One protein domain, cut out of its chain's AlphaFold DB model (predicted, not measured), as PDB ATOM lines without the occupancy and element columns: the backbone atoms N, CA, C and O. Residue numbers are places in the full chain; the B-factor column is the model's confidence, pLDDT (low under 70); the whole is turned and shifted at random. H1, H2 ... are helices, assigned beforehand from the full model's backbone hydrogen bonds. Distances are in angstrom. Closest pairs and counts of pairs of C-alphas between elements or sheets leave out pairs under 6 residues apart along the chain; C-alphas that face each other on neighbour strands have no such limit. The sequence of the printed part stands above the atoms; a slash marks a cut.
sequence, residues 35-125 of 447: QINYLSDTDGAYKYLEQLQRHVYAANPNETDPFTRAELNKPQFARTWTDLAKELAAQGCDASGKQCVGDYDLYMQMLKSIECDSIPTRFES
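Overview. This is residues 35 to 125 of the 447 residues of an uncharacterized protein of Burkholderia sp. THE68 (UniProt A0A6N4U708). The model is a flat arc of four helices, with long H1 on one side, the hairpin of H3 and H4 on the other and H2 between; the tail, residues 113 to 125, folds back from H4 into the arc. The printed part has 91 residues, helices H1, H2, H3, H4 in chain order and no named strand. It is all helix, with under half of the residues in named elements, and compact: radius of gyration of the C-alphas 13.5 A, spans 40 by 32 by 16 A.

Arrangement. Start at H1, residues 44 to 59; with residues 54 to 58 alone it touches H2, residues 66 to 73, about perpendicular at 90 degrees, closest C-alphas Arg 54 and Leu 72, 6.9 A. H2 touches H3, residues 81 to 91, about perpendicular at 74 degrees, closest C-alphas Pro 66 and Gln 91, 6.3 A. H3 touches H4, residues 104 to 112, opposite ways at a steep tilt of 45 degrees, a helical hairpin; closest C-alphas Ala 89 and Tyr 104, 5.0 A. The packing is mostly crossed, lines at wide angles; H1 is apart from H3 and H4, and H2 from H4. Every O i to N i+4 pair is within hydrogen-bond range in H1, H3 and H4, and 3 of 4 in H2.

Along the chain. Find C-alpha 44 at (11.760, 17.410, 360.316); H1 runs 22.8 A from there. H2 spans 10.8 A, H3 15.5 A and H4 12.2 A, ending at C-alpha 112, (11.162, -9.186, 361.728).

Size, cuts and confidence. The C-alphas of Gly 44 and Lys 98, the two farthest apart, are 41.0 A apart. The printed part has no cut; its H3 to H4 link is long. Confidence is low, pLDDT under 70, at residues 64 to 68 and 91 to 102.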
ATOM      1  N   GLN A  35       4.389  -2.375 354.154       93.19
ATOM      2  CA  GLN A  35       5.037  -1.149 353.708       93.19
ATOM      3  C   GLN A  35       5.933  -0.592 354.807       93.19
ATOM      4  O   GLN A  35       5.508  -0.489 355.957       93.19
ATOM      5  N   ILE A  36       7.140  -0.191 354.414       91.62
ATOM      6  CA  ILE A  36       8.083   0.487 355.298       91.62
ATOM      7  C   ILE A  36       7.638   1.941 355.457       91.62
ATOM      8  O   ILE A  36       7.450   2.649 354.465       91.62
ATOM      9  N   ASN A  37       7.504   2.386 356.705       93.44
ATOM     10  CA  ASN A  37       7.271   3.786 357.035       93.44
ATOM     11  C   ASN A  37       8.606   4.447 357.390       93.44
ATOM     12  O   ASN A  37       9.332   3.939 358.244       93.44
ATOM     13  N   TYR A  38       8.910   5.582 356.761       94.44
ATOM     14  CA  TYR A  38      10.114   6.359 357.053       94.44
ATOM     15  C   TYR A  38       9.759   7.591 357.887       94.44
ATOM     16  O   TYR A  38       8.893   8.377 357.499       94.44
ATOM     17  N   LEU A  39      10.438   7.794 359.017       96.25
ATOM     18  CA  LEU A  39      10.226   8.963 359.874       96.25
ATOM     19  C   LEU A  39      10.658  10.260 359.180       96.25
ATOM     20  O   LEU A  39      10.061  11.301 359.426       96.25
ATOM     21  N   SER A  40      11.614  10.207 358.251       96.25
ATOM     22  CA  SER A  40      12.021  11.349 357.420       96.25
ATOM     23  C   SER A  40      10.903  11.938 356.544       96.25
ATOM     24  O   SER A  40      11.036  13.067 356.061       96.25
ATOM     25  N   ASP A  41       9.786  11.225 356.358       96.06
ATOM     26  CA  ASP A  41       8.614  11.737 355.636       96.06
ATOM     27  C   ASP A  41       7.753  12.680 356.481       96.06
ATOM     28  O   ASP A  41       7.043  13.528 355.931       96.06
ATOM     29  N   THR A  42       7.804  12.550 357.808       96.69
ATOM     30  CA  THR A  42       6.893  13.232 358.740       96.69
ATOM     31  C   THR A  42       7.610  14.038 359.824       96.69
ATOM     32  O   THR A  42       7.053  15.020 360.312       96.69
ATOM     33  N   ASP A  43       8.847  13.682 360.168       97.31
ATOM     34  CA  ASP A  43       9.672  14.329 361.183       97.31
ATOM     35  C   ASP A  43      10.792  15.162 360.537       97.31
ATOM     36  O   ASP A  43      11.582  14.697 359.710       97.31
ATOM     37  N   GLY A  44      10.852  16.440 360.917       96.12
ATOM     38  CA  GLY A  44      11.760  17.410 360.316       96.12
ATOM     39  C   GLY A  44      13.240  17.140 360.599       96.12
ATOM     40  O   GLY A  44      14.077  17.383 359.728       96.12
ATOM     41  N   ALA A  45      13.575  16.617 361.779       95.38
ATOM     42  CA  ALA A  45      14.952  16.295 362.129       95.38
ATOM     43  C   ALA A  45      15.446  15.045 361.391       95.38
ATOM     44  O   ALA A  45      16.556  15.054 360.858       95.38
ATOM     45  N   TYR A  46      14.606  14.019 361.235       96.94
ATOM     46  CA  TYR A  46      14.953  12.874 360.385       96.94
ATOM     47  C   TYR A  46      15.034  13.239 358.901       96.94
ATOM     48  O   TYR A  46      15.896  12.732 358.184       96.94
ATOM     49  N   LYS A  47      14.208  14.179 358.427       96.50
ATOM     50  CA  LYS A  47      14.344  14.733 357.074       96.50
ATOM     51  C   LYS A  47      15.692  15.430 356.869       96.50
ATOM     52  O   LYS A  47      16.293  15.288 355.806       96.50
ATOM     53  N   TYR A  48      16.162  16.178 357.866       94.12
ATOM     54  CA  TYR A  48      17.489  16.794 357.842       94.12
ATOM     55  C   TYR A  48      18.599  15.733 357.814       94.12
ATOM     56  O   TYR A  48      19.491  15.815 356.968       94.12
ATOM     57  N   LEU A  49      18.508  14.697 358.655       93.56
ATOM     58  CA  LEU A  49      19.463  13.586 358.642       93.56
ATOM     59  C   LEU A  49      19.507  12.873 357.285       93.56
ATOM     60  O   LEU A  49      20.593  12.620 356.772       93.56
ATOM     61  N   GLU A  50      18.355  12.605 356.662       93.81
ATOM     62  CA  GLU A  50      18.302  11.963 355.341       93.81
ATOM     63  C   GLU A  50      19.020  12.800 354.270       93.81
ATOM     64  O   GLU A  50      19.708  12.259 353.400       93.81
ATOM     65  N   GLN A  51      18.896  14.130 354.329       92.12
ATOM     66  CA  GLN A  51      19.616  15.037 353.430       92.12
ATOM     67  C   GLN A  51      21.124  14.995 353.674       92.12
ATOM     68  O   GLN A  51      21.895  14.972 352.711       92.12
ATOM     69  N   LEU A  52      21.538  14.954 354.941       89.31
ATOM     70  CA  LEU A  52      22.941  14.864 355.325       89.31
ATOM     71  C   LEU A  52      23.559  13.545 354.855       89.31
ATOM     72  O   LEU A  52      24.586  13.557 354.181       89.31
ATOM     73  N   GLN A  53      22.879  12.425 355.109       90.31
ATOM     74  CA  GLN A  53      23.233  11.109 354.582       90.31
ATOM     75  C   GLN A  53      23.383  11.179 353.060       90.31
ATOM     76  O   GLN A  53      24.465  10.912 352.539       90.31
ATOM     77  N   ARG A  54      22.349  11.627 352.334       90.06
ATOM     78  CA  ARG A  54      22.381  11.752 350.866       90.06
ATOM     79  C   ARG A  54      23.615  12.511 350.375       90.06
ATOM     80  O   ARG A  54      24.242  12.077 349.410       90.06
ATOM     81  N   HIS A  55      23.950  13.623 351.025       87.31
ATOM     82  CA  HIS A  55      25.117  14.429 350.687       87.31
ATOM     83  C   HIS A  55      26.430  13.664 350.908       87.31
ATOM     84  O   HIS A  55      27.231  13.567 349.979       87.31
ATOM     85  N   VAL A  56      26.614  13.050 352.082       84.56
ATOM     86  CA  VAL A  56      27.807  12.249 352.416       84.56
ATOM     87  C   VAL A  56      28.011  11.117 351.415       84.56
ATOM     88  O   VAL A  56      29.110  10.930 350.892       84.56
ATOM     89  N   TYR A  57      26.955  10.381 351.085       83.62
ATOM     90  CA  TYR A  57      27.073   9.251 350.173       83.62
ATOM     91  C   TYR A  57      27.283   9.662 348.716       83.62
ATOM     92  O   TYR A  57      27.989   8.967 347.980       83.62
ATOM     93  N   ALA A  58      26.699  10.784 348.286       84.88
ATOM     94  CA  ALA A  58      26.971  11.351 346.968       84.88
ATOM     95  C   ALA A  58      28.433  11.808 346.849       84.88
ATOM     96  O   ALA A  58      29.051  11.601 345.807       84.88
ATOM     97  N   ALA A  59      28.992  12.376 347.921       82.69
ATOM     98  CA  ALA A  59      30.374  12.840 347.959       82.69
ATOM     99  C   ALA A  59      31.399  11.696 348.013       82.69
ATOM    100  O   ALA A  59      32.500  11.846 347.494       82.69
ATOM    101  N   ASN A  60      31.046  10.542 348.585       76.81
ATOM    102  CA  ASN A  60      31.975   9.430 348.796       76.81
ATOM    103  C   ASN A  60      31.598   8.210 347.947       76.81
ATOM    104  O   ASN A  60      31.152   7.232 348.531       76.81
ATOM    105  N   PRO A  61      31.760   8.203 346.604       76.25
ATOM    106  CA  PRO A  61      31.263   7.146 345.703       76.25
ATOM    107  C   PRO A  61      31.817   5.740 345.986       76.25
ATOM    108  O   PRO A  61      31.194   4.748 345.611       76.25
ATOM    109  N   ASN A  62      32.955   5.661 346.675       72.94
ATOM    110  CA  ASN A  62      33.589   4.406 347.068       72.94
ATOM    111  C   ASN A  62      33.046   3.838 348.383       72.94
ATOM    112  O   ASN A  62      33.369   2.698 348.702       72.94
ATOM    113  N   GLU A  63      32.244   4.594 349.145       70.06
ATOM    114  CA  GLU A  63      31.609   4.041 350.338       70.06
ATOM    115  C   GLU A  63      30.646   2.941 349.899       70.06
ATOM    116  O   GLU A  63      29.738   3.172 349.085       70.06
ATOM    117  N   THR A  64      30.909   1.739 350.403       63.00
ATOM    118  CA  THR A  64      30.263   0.503 349.975       63.00
ATOM    119  C   THR A  64      29.084   0.135 350.857       63.00
ATOM    120  O   THR A  64      28.666  -1.014 350.773       63.00
ATOM    121  N   ASP A  65      28.570   1.039 351.711       67.56
ATOM    122  CA  ASP A  65      27.303   0.763 352.391       67.56
ATOM    123  C   ASP A  65      26.220   0.570 351.324       67.56
ATOM    124  O   ASP A  65      25.788   1.535 350.673       67.56
ATOM    125  N   PRO A  66      25.819  -0.674 351.075       56.97
ATOM    126  CA  PRO A  66      25.204  -0.970 349.808       56.97
ATOM    127  C   PRO A  66      23.700  -0.678 349.864       56.97
ATOM    128  O   PRO A  66      23.126  -0.276 348.849       56.97
ATOM    129  N   PHE A  67      23.090  -0.723 351.061       64.88
ATOM    130  CA  PHE A  67      21.721  -0.264 351.323       64.88
ATOM    131  C   PHE A  67      21.518   1.168 350.828       64.88
ATOM    132  O   PHE A  67      20.596   1.473 350.071       64.88
ATOM    133  N   THR A  68      22.456   2.039 351.174       68.31
ATOM    134  CA  THR A  68      22.372   3.439 350.798       68.31
ATOM    135  C   THR A  68      22.588   3.663 349.302       68.31
ATOM    136  O   THR A  68      21.923   4.500 348.682       68.31
ATOM    137  N   ARG A  69      23.503   2.922 348.675       72.38
ATOM    138  CA  ARG A  69      23.766   3.074 347.237       72.38
ATOM    139  C   ARG A  69      22.540   2.787 346.387       72.38
ATOM    140  O   ARG A  69      22.301   3.513 345.417       72.38
ATOM    141  N   ALA A  70      21.764   1.771 346.755       77.38
ATOM    142  CA  ALA A  70      20.511   1.455 346.085       77.38
ATOM    143  C   ALA A  70      19.535   2.644 346.145       77.38
ATOM    144  O   ALA A  70      19.022   3.063 345.106       77.38
ATOM    145  N   GLU A  71      19.363   3.258 347.320       85.06
ATOM    146  CA  GLU A  71      18.478   4.419 347.502       85.06
ATOM    147  C   GLU A  71      18.972   5.681 346.783       85.06
ATOM    148  O   GLU A  71      18.171   6.438 346.230       85.06
ATOM    149  N   LEU A  72      20.286   5.919 346.738       84.88
ATOM    150  CA  LEU A  72      20.849   7.049 345.993       84.88
ATOM    151  C   LEU A  72      20.546   6.952 344.496       84.88
ATOM    152  O   LEU A  72      20.149   7.942 343.883       84.88
ATOM    153  N   ASN A  73      20.752   5.768 343.920       83.38
ATOM    154  CA  ASN A  73      20.614   5.539 342.483       83.38
ATOM    155  C   ASN A  73      19.149   5.394 342.056       83.38
ATOM    156  O   ASN A  73      18.795   5.731 340.925       83.38
ATOM    157  N   LYS A  74      18.293   4.889 342.950       85.62
ATOM    158  CA  LYS A  74      16.874   4.651 342.701       85.62
ATOM    159  C   LYS A  74      16.055   5.118 343.910       85.62
ATOM    160  O   LYS A  74      15.808   4.322 344.806       85.62
ATOM    161  N   PRO A  75      15.587   6.377 343.933       84.94
ATOM    162  CA  PRO A  75      14.788   6.882 345.043       84.94
ATOM    163  C   PRO A  75      13.568   6.002 345.335       84.94
ATOM    164  O   PRO A  75      12.855   5.601 344.408       84.94
ATOM    165  N   GLN A  76      13.304   5.756 346.620       80.00
ATOM    166  CA  GLN A  76      12.272   4.840 347.115       80.00
ATOM    167  C   GLN A  76      12.479   3.396 346.644       80.00
ATOM    168  O   GLN A  76      11.514   2.744 346.217       80.00
ATOM    169  N   PHE A  77      13.719   2.898 346.680       81.44
ATOM    170  CA  PHE A  77      14.014   1.557 346.168       81.44
ATOM    171  C   PHE A  77      13.320   0.472 347.009       81.44
ATOM    172  O   PHE A  77      12.729  -0.442 346.431       81.44
ATOM    173  N   ALA A  78      13.351   0.597 348.342       85.12
ATOM    174  CA  ALA A  78      12.715  -0.319 349.283       85.12
ATOM    175  C   ALA A  78      11.394   0.275 349.782       85.12
ATOM    176  O   ALA A  78      11.365   1.182 350.616       85.12
ATOM    177  N   ARG A  79      10.278  -0.240 349.260       88.12
ATOM    178  CA  ARG A  79       8.930   0.130 349.725       88.12
ATOM    179  C   ARG A  79       8.351  -0.894 350.686       88.12
ATOM    180  O   ARG A  79       7.441  -0.567 351.443       88.12
ATOM    181  N   THR A  80       8.859  -2.121 350.640       91.75
ATOM    182  CA  THR A  80       8.411  -3.227 351.483       91.75
ATOM    183  C   THR A  80       9.583  -3.912 352.171       91.75
ATOM    184  O   THR A  80      10.708  -3.882 351.673       91.75
ATOM    185  N   TRP A  81       9.309  -4.590 353.288       89.44
ATOM    186  CA  TRP A  81      10.305  -5.398 354.005       89.44
ATOM    187  C   TRP A  81      10.918  -6.498 353.128       89.44
ATOM    188  O   TRP A  81      12.109  -6.776 353.212       89.44
ATOM    189  N   THR A  82      10.120  -7.064 352.216       90.25
ATOM    190  CA  THR A  82      10.593  -8.039 351.219       90.25
ATOM    191  C   THR A  82      11.615  -7.426 350.258       90.25
ATOM    192  O   THR A  82      12.612  -8.071 349.934       90.25
ATOM    193  N   ASP A  83      11.377  -6.200 349.776       89.00
ATOM    194  CA  ASP A  83      12.316  -5.516 348.875       89.00
ATOM    195  C   ASP A  83      13.644  -5.255 349.589       89.00
ATOM    196  O   ASP A  83      14.711  -5.515 349.037       89.00
ATOM    197  N   LEU A  84      13.556  -4.812 350.844       86.31
ATOM    198  CA  LEU A  84      14.705  -4.551 351.699       86.31
ATOM    199  C   LEU A  84      15.541  -5.813 351.953       86.31
ATOM    200  O   LEU A  84      16.753  -5.792 351.763       86.31
ATOM    201  N   ALA A  85      14.906  -6.928 352.316       87.69
ATOM    202  CA  ALA A  85      15.596  -8.194 352.555       87.69
ATOM    203  C   ALA A  85      16.302  -8.739 351.307       87.69
ATOM    204  O   ALA A  85      17.432  -9.222 351.391       87.69
ATOM    205  N   LYS A  86      15.651  -8.660 350.136       85.81
ATOM    206  CA  LYS A  86      16.250  -9.086 348.859       85.81
ATOM    207  C   LYS A  86      17.494  -8.285 348.539       85.81
ATOM    208  O   LYS A  86      18.481  -8.853 348.081       85.81
ATOM    209  N   GLU A  87      17.421  -6.984 348.772       80.81
ATOM    210  CA  GLU A  87      18.541  -6.099 348.536       80.81
ATOM    211  C   GLU A  87      19.690  -6.436 349.494       80.81
ATOM    212  O   GLU A  87      20.773  -6.753 349.023       80.81
ATOM    213  N   LEU A  88      19.453  -6.522 350.808       80.31
ATOM    214  CA  LEU A  88      20.485  -6.934 351.775       80.31
ATOM    215  C   LEU A  88      21.147  -8.272 351.393       80.31
ATOM    216  O   LEU A  88      22.371  -8.400 351.436       80.31
ATOM    217  N   ALA A  89      20.360  -9.255 350.946       81.44
ATOM    218  CA  ALA A  89      20.876 -10.544 350.488       81.44
ATOM    219  C   ALA A  89      21.761 -10.423 349.234       81.44
ATOM    220  O   ALA A  89      22.818 -11.053 349.161       81.44
ATOM    221  N   ALA A  90      21.362  -9.592 348.266       77.38
ATOM    222  CA  ALA A  90      22.103  -9.365 347.026       77.38
ATOM    223  C   ALA A  90      23.451  -8.653 347.246       77.38
ATOM    224  O   ALA A  90      24.359  -8.760 346.423       77.38
ATOM    225  N   GLN A  91      23.602  -7.940 348.360       68.56
ATOM    226  CA  GLN A  91      24.774  -7.112 348.644       68.56
ATOM    227  C   GLN A  91      25.969  -7.885 349.185       68.56
ATOM    228  O   GLN A  91      27.109  -7.461 349.009       68.56
ATOM    229  N   GLY A  92      25.727  -9.036 349.810       64.25
ATOM    230  CA  GLY A  92      26.801  -9.941 350.200       64.25
ATOM    231  C   GLY A  92      27.420 -10.678 349.012       64.25
ATOM    232  O   GLY A  92      28.327 -11.479 349.224       64.25
ATOM    233  N   CYS A  93      26.905 -10.488 347.795       67.88
ATOM    234  CA  CYS A  93      27.317 -11.247 346.626       67.88
ATOM    235  C   CYS A  93      28.606 -10.716 345.994       67.88
ATOM    236  O   CYS A  93      28.811  -9.512 345.857       67.88
ATOM    237  N   ASP A  94      29.465 -11.632 345.548       68.69
ATOM    238  CA  ASP A  94      30.574 -11.296 344.657       68.69
ATOM    239  C   ASP A  94      30.090 -10.610 343.361       68.69
ATOM    240  O   ASP A  94      28.906 -10.616 343.022       68.69
ATOM    241  N   ALA A  95      31.021 -10.057 342.576       63.69
ATOM    242  CA  ALA A  95      30.701  -9.393 341.306       63.69
ATOM    243  C   ALA A  95      29.961 -10.296 340.293       63.69
ATOM    244  O   ALA A  95      29.412  -9.800 339.312       63.69
ATOM    245  N   SER A  96      29.958 -11.619 340.504       68.69
ATOM    246  CA  SER A  96      29.235 -12.579 339.671       68.69
ATOM    247  C   SER A  96      27.820 -12.884 340.172       68.69
ATOM    248  O   SER A  96      27.074 -13.578 339.479       68.69
ATOM    249  N   GLY A  97      27.449 -12.387 341.355       66.81
ATOM    250  CA  GLY A  97      26.182 -12.672 342.019       66.81
ATOM    251  C   GLY A  97      26.073 -14.106 342.548       66.81
ATOM    252  O   GLY A  97      24.977 -14.535 342.894       66.81
ATOM    253  N   LYS A  98      27.163 -14.889 342.546       69.50
ATOM    254  CA  LYS A  98      27.119 -16.341 342.818       69.50
ATOM    255  C   LYS A  98      27.541 -16.710 344.229       69.50
ATOM    256  O   LYS A  98      27.152 -17.773 344.707       69.50
ATOM    257  N   GLN A  99      28.350 -15.879 344.876       66.81
ATOM    258  CA  GLN A  99      28.792 -16.101 346.250       66.81
ATOM    259  C   GLN A  99      28.298 -14.972 347.130       66.81
ATOM    260  O   GLN A  99      28.971 -13.957 347.251       66.81
ATOM    261  N   CYS A 100      27.117 -15.164 347.708       68.69
ATOM    262  CA  CYS A 100      26.504 -14.224 348.632       68.69
ATOM    263  C   CYS A 100      26.865 -14.585 350.071       68.69
ATOM    264  O   CYS A 100      26.634 -15.707 350.515       68.69
ATOM    265  N   VAL A 101      27.438 -13.622 350.791       65.75
ATOM    266  CA  VAL A 101      27.611 -13.651 352.250       65.75
ATOM    267  C   VAL A 101      26.261 -13.445 352.954       65.75
ATOM    268  O   VAL A 101      26.073 -13.864 354.088       65.75
ATOM    269  N   GLY A 102      25.301 -12.818 352.273       68.62
ATOM    270  CA  GLY A 102      23.960 -12.570 352.782       68.62
ATOM    271  C   GLY A 102      22.999 -13.730 352.529       68.62
ATOM    272  O   GLY A 102      22.794 -14.110 351.378       68.62
ATOM    273  N   ASP A 103      22.370 -14.250 353.584       81.19
ATOM    274  CA  ASP A 103      21.231 -15.169 353.483       81.19
ATOM    275  C   ASP A 103      19.926 -14.364 353.590       81.19
ATOM    276  O   ASP A 103      19.701 -13.643 354.563       81.19
ATOM    277  N   TYR A 104      19.067 -14.466 352.573       84.81
ATOM    278  CA  TYR A 104      17.767 -13.796 352.555       84.81
ATOM    279  C   TYR A 104      16.917 -14.164 353.773       84.81
ATOM    280  O   TYR A 104      16.295 -13.281 354.367       84.81
ATOM    281  N   ASP A 105      16.913 -15.437 354.172       86.06
ATOM    282  CA  ASP A 105      16.110 -15.896 355.305       86.06
ATOM    283  C   ASP A 105      16.652 -15.329 356.623       86.06
ATOM    284  O   ASP A 105      15.871 -14.938 357.493       86.06
ATOM    285  N   LEU A 106      17.976 -15.192 356.744       83.25
ATOM    286  CA  LEU A 106      18.617 -14.520 357.876       83.25
ATOM    287  C   LEU A 106      18.217 -13.040 357.946       83.25
ATOM    288  O   LEU A 106      17.822 -12.561 359.008       83.25
ATOM    289  N   TYR A 107      18.272 -12.314 356.826       85.00
ATOM    290  CA  TYR A 107      17.863 -10.909 356.810       85.00
ATOM    291  C   TYR A 107      16.374 -10.734 357.076       85.00
ATOM    292  O   TYR A 107      15.999  -9.803 357.777       85.00
ATOM    293  N   MET A 108      15.519 -11.634 356.591       88.00
ATOM    294  CA  MET A 108      14.098 -11.618 356.940       88.00
ATOM    295  C   MET A 108      13.872 -11.845 358.437       88.00
ATOM    296  O   MET A 108      13.036 -11.167 359.028       88.00
ATOM    297  N   GLN A 109      14.614 -12.760 359.067       85.75
ATOM    298  CA  GLN A 109      14.542 -12.968 360.517       85.75
ATOM    299  C   GLN A 109      14.987 -11.727 361.290       85.75
ATOM    300  O   GLN A 109      14.316 -11.343 362.243       85.75
ATOM    301  N   MET A 110      16.066 -11.080 360.850       83.69
ATOM    302  CA  MET A 110      16.544  -9.830 361.436       83.69
ATOM    303  C   MET A 110      15.524  -8.697 361.258       83.69
ATOM    304  O   MET A 110      15.203  -8.006 362.210       83.69
ATOM    305  N   LEU A 111      14.964  -8.518 360.060       88.50
ATOM    306  CA  LEU A 111      13.988  -7.455 359.795       88.50
ATOM    307  C   LEU A 111      12.672  -7.654 360.546       88.50
ATOM    308  O   LEU A 111      11.949  -6.689 360.779       88.50
ATOM    309  N   LYS A 112      12.363  -8.886 360.955       88.62
ATOM    310  CA  LYS A 112      11.162  -9.186 361.728       88.62
ATOM    311  C   LYS A 112      11.138  -8.471 363.083       88.62
ATOM    312  O   LYS A 112      10.053  -8.121 363.536       88.62
ATOM    313  N   SER A 113      12.287  -8.217 363.716       85.44
ATOM    314  CA  SER A 113      12.325  -7.468 364.986       85.44
ATOM    315  C   SER A 113      12.002  -5.978 364.824       85.44
ATOM    316  O   SER A 113      11.672  -5.321 365.811       85.44
ATOM    317  N   ILE A 114      12.034  -5.460 363.589       88.50
ATOM    318  CA  ILE A 114      11.720  -4.062 363.258       88.50
ATOM    319  C   ILE A 114      10.508  -3.897 362.344       88.50
ATOM    320  O   ILE A 114      10.199  -2.778 361.943       88.50
ATOM    321  N   GLU A 115       9.804  -4.978 361.986       89.44
ATOM    322  CA  GLU A 115       8.777  -4.936 360.931       89.44
ATOM    323  C   GLU A 115       7.584  -4.022 361.266       89.44
ATOM    324  O   GLU A 115       6.839  -3.581 360.385       89.44
ATOM    325  N   CYS A 116       7.391  -3.763 362.556       89.00
ATOM    326  CA  CYS A 116       6.329  -2.930 363.106       89.00
ATOM    327  C   CYS A 116       6.779  -1.492 363.383       89.00
ATOM    328  O   CYS A 116       5.951  -0.647 363.727       89.00
ATOM    329  N   ASP A 117       8.070  -1.215 363.229       89.38
ATOM    330  CA  ASP A 117       8.670   0.066 363.546       89.38
ATOM    331  C   ASP A 117       8.780   0.957 362.306       89.38
ATOM    332  O   ASP A 117       8.699   0.521 361.154       89.38
ATOM    333  N   SER A 118       8.946   2.255 362.553       92.19
ATOM    334  CA  SER A 118       9.295   3.206 361.499       92.19
ATOM    335  C   SER A 118      10.809   3.354 361.429       92.19
ATOM    336  O   SER A 118      11.477   3.497 362.452       92.19
ATOM    337  N   ILE A 119      11.349   3.350 360.216       92.50
ATOM    338  CA  ILE A 119      12.778   3.524 359.961       92.50
ATOM    339  C   ILE A 119      13.104   5.028 360.020       92.50
ATOM    340  O   ILE A 119      12.382   5.807 359.394       92.50
ATOM    341  N   PRO A 120      14.176   5.472 360.711       94.69
ATOM    342  CA  PRO A 120      14.576   6.880 360.770       94.69
ATOM    343  C   PRO A 120      14.620   7.574 359.405       94.69
ATOM    344  O   PRO A 120      13.955   8.586 359.188       94.69
ATOM    345  N   THR A 121      15.361   7.005 358.455       94.19
ATOM    346  CA  THR A 121      15.551   7.566 357.114       94.19
ATOM    347  C   THR A 121      15.670   6.454 356.077       94.19
ATOM    348  O   THR A 121      15.915   5.297 356.411       94.19
ATOM    349  N   ARG A 122      15.588   6.798 354.791       91.94
ATOM    350  CA  ARG A 122      15.808   5.827 353.704       91.94
ATOM    351  C   ARG A 122      17.257   5.369 353.535       91.94
ATOM    352  O   ARG A 122      17.510   4.469 352.747       91.94
ATOM    353  N   PHE A 123      18.198   5.999 354.234       90.62
ATOM    354  CA  PHE A 123      19.624   5.662 354.201       90.62
ATOM    355  C   PHE A 123      20.105   4.997 355.497       90.62
ATOM    356  O   PHE A 123      21.278   4.638 355.617       90.62
ATOM    357  N   GLU A 124      19.207   4.803 356.462       89.88
ATOM    358  CA  GLU A 124      19.495   4.111 357.708       89.88
ATOM    359  C   GLU A 124      19.488   2.590 357.515       89.88
ATOM    360  O   GLU A 124      18.478   2.009 357.122       89.88
ATOM    361  N   SER A 125      20.614   1.931 357.796       85.75
ATOM    362  CA  SER A 125      20.680   0.475 357.668       85.75
ATOM    363  C   SER A 125      19.926  -0.196 358.827       85.75
ATOM    364  O   SER A 125      20.153   0.160 359.988       85.75
TER     365      SER A 125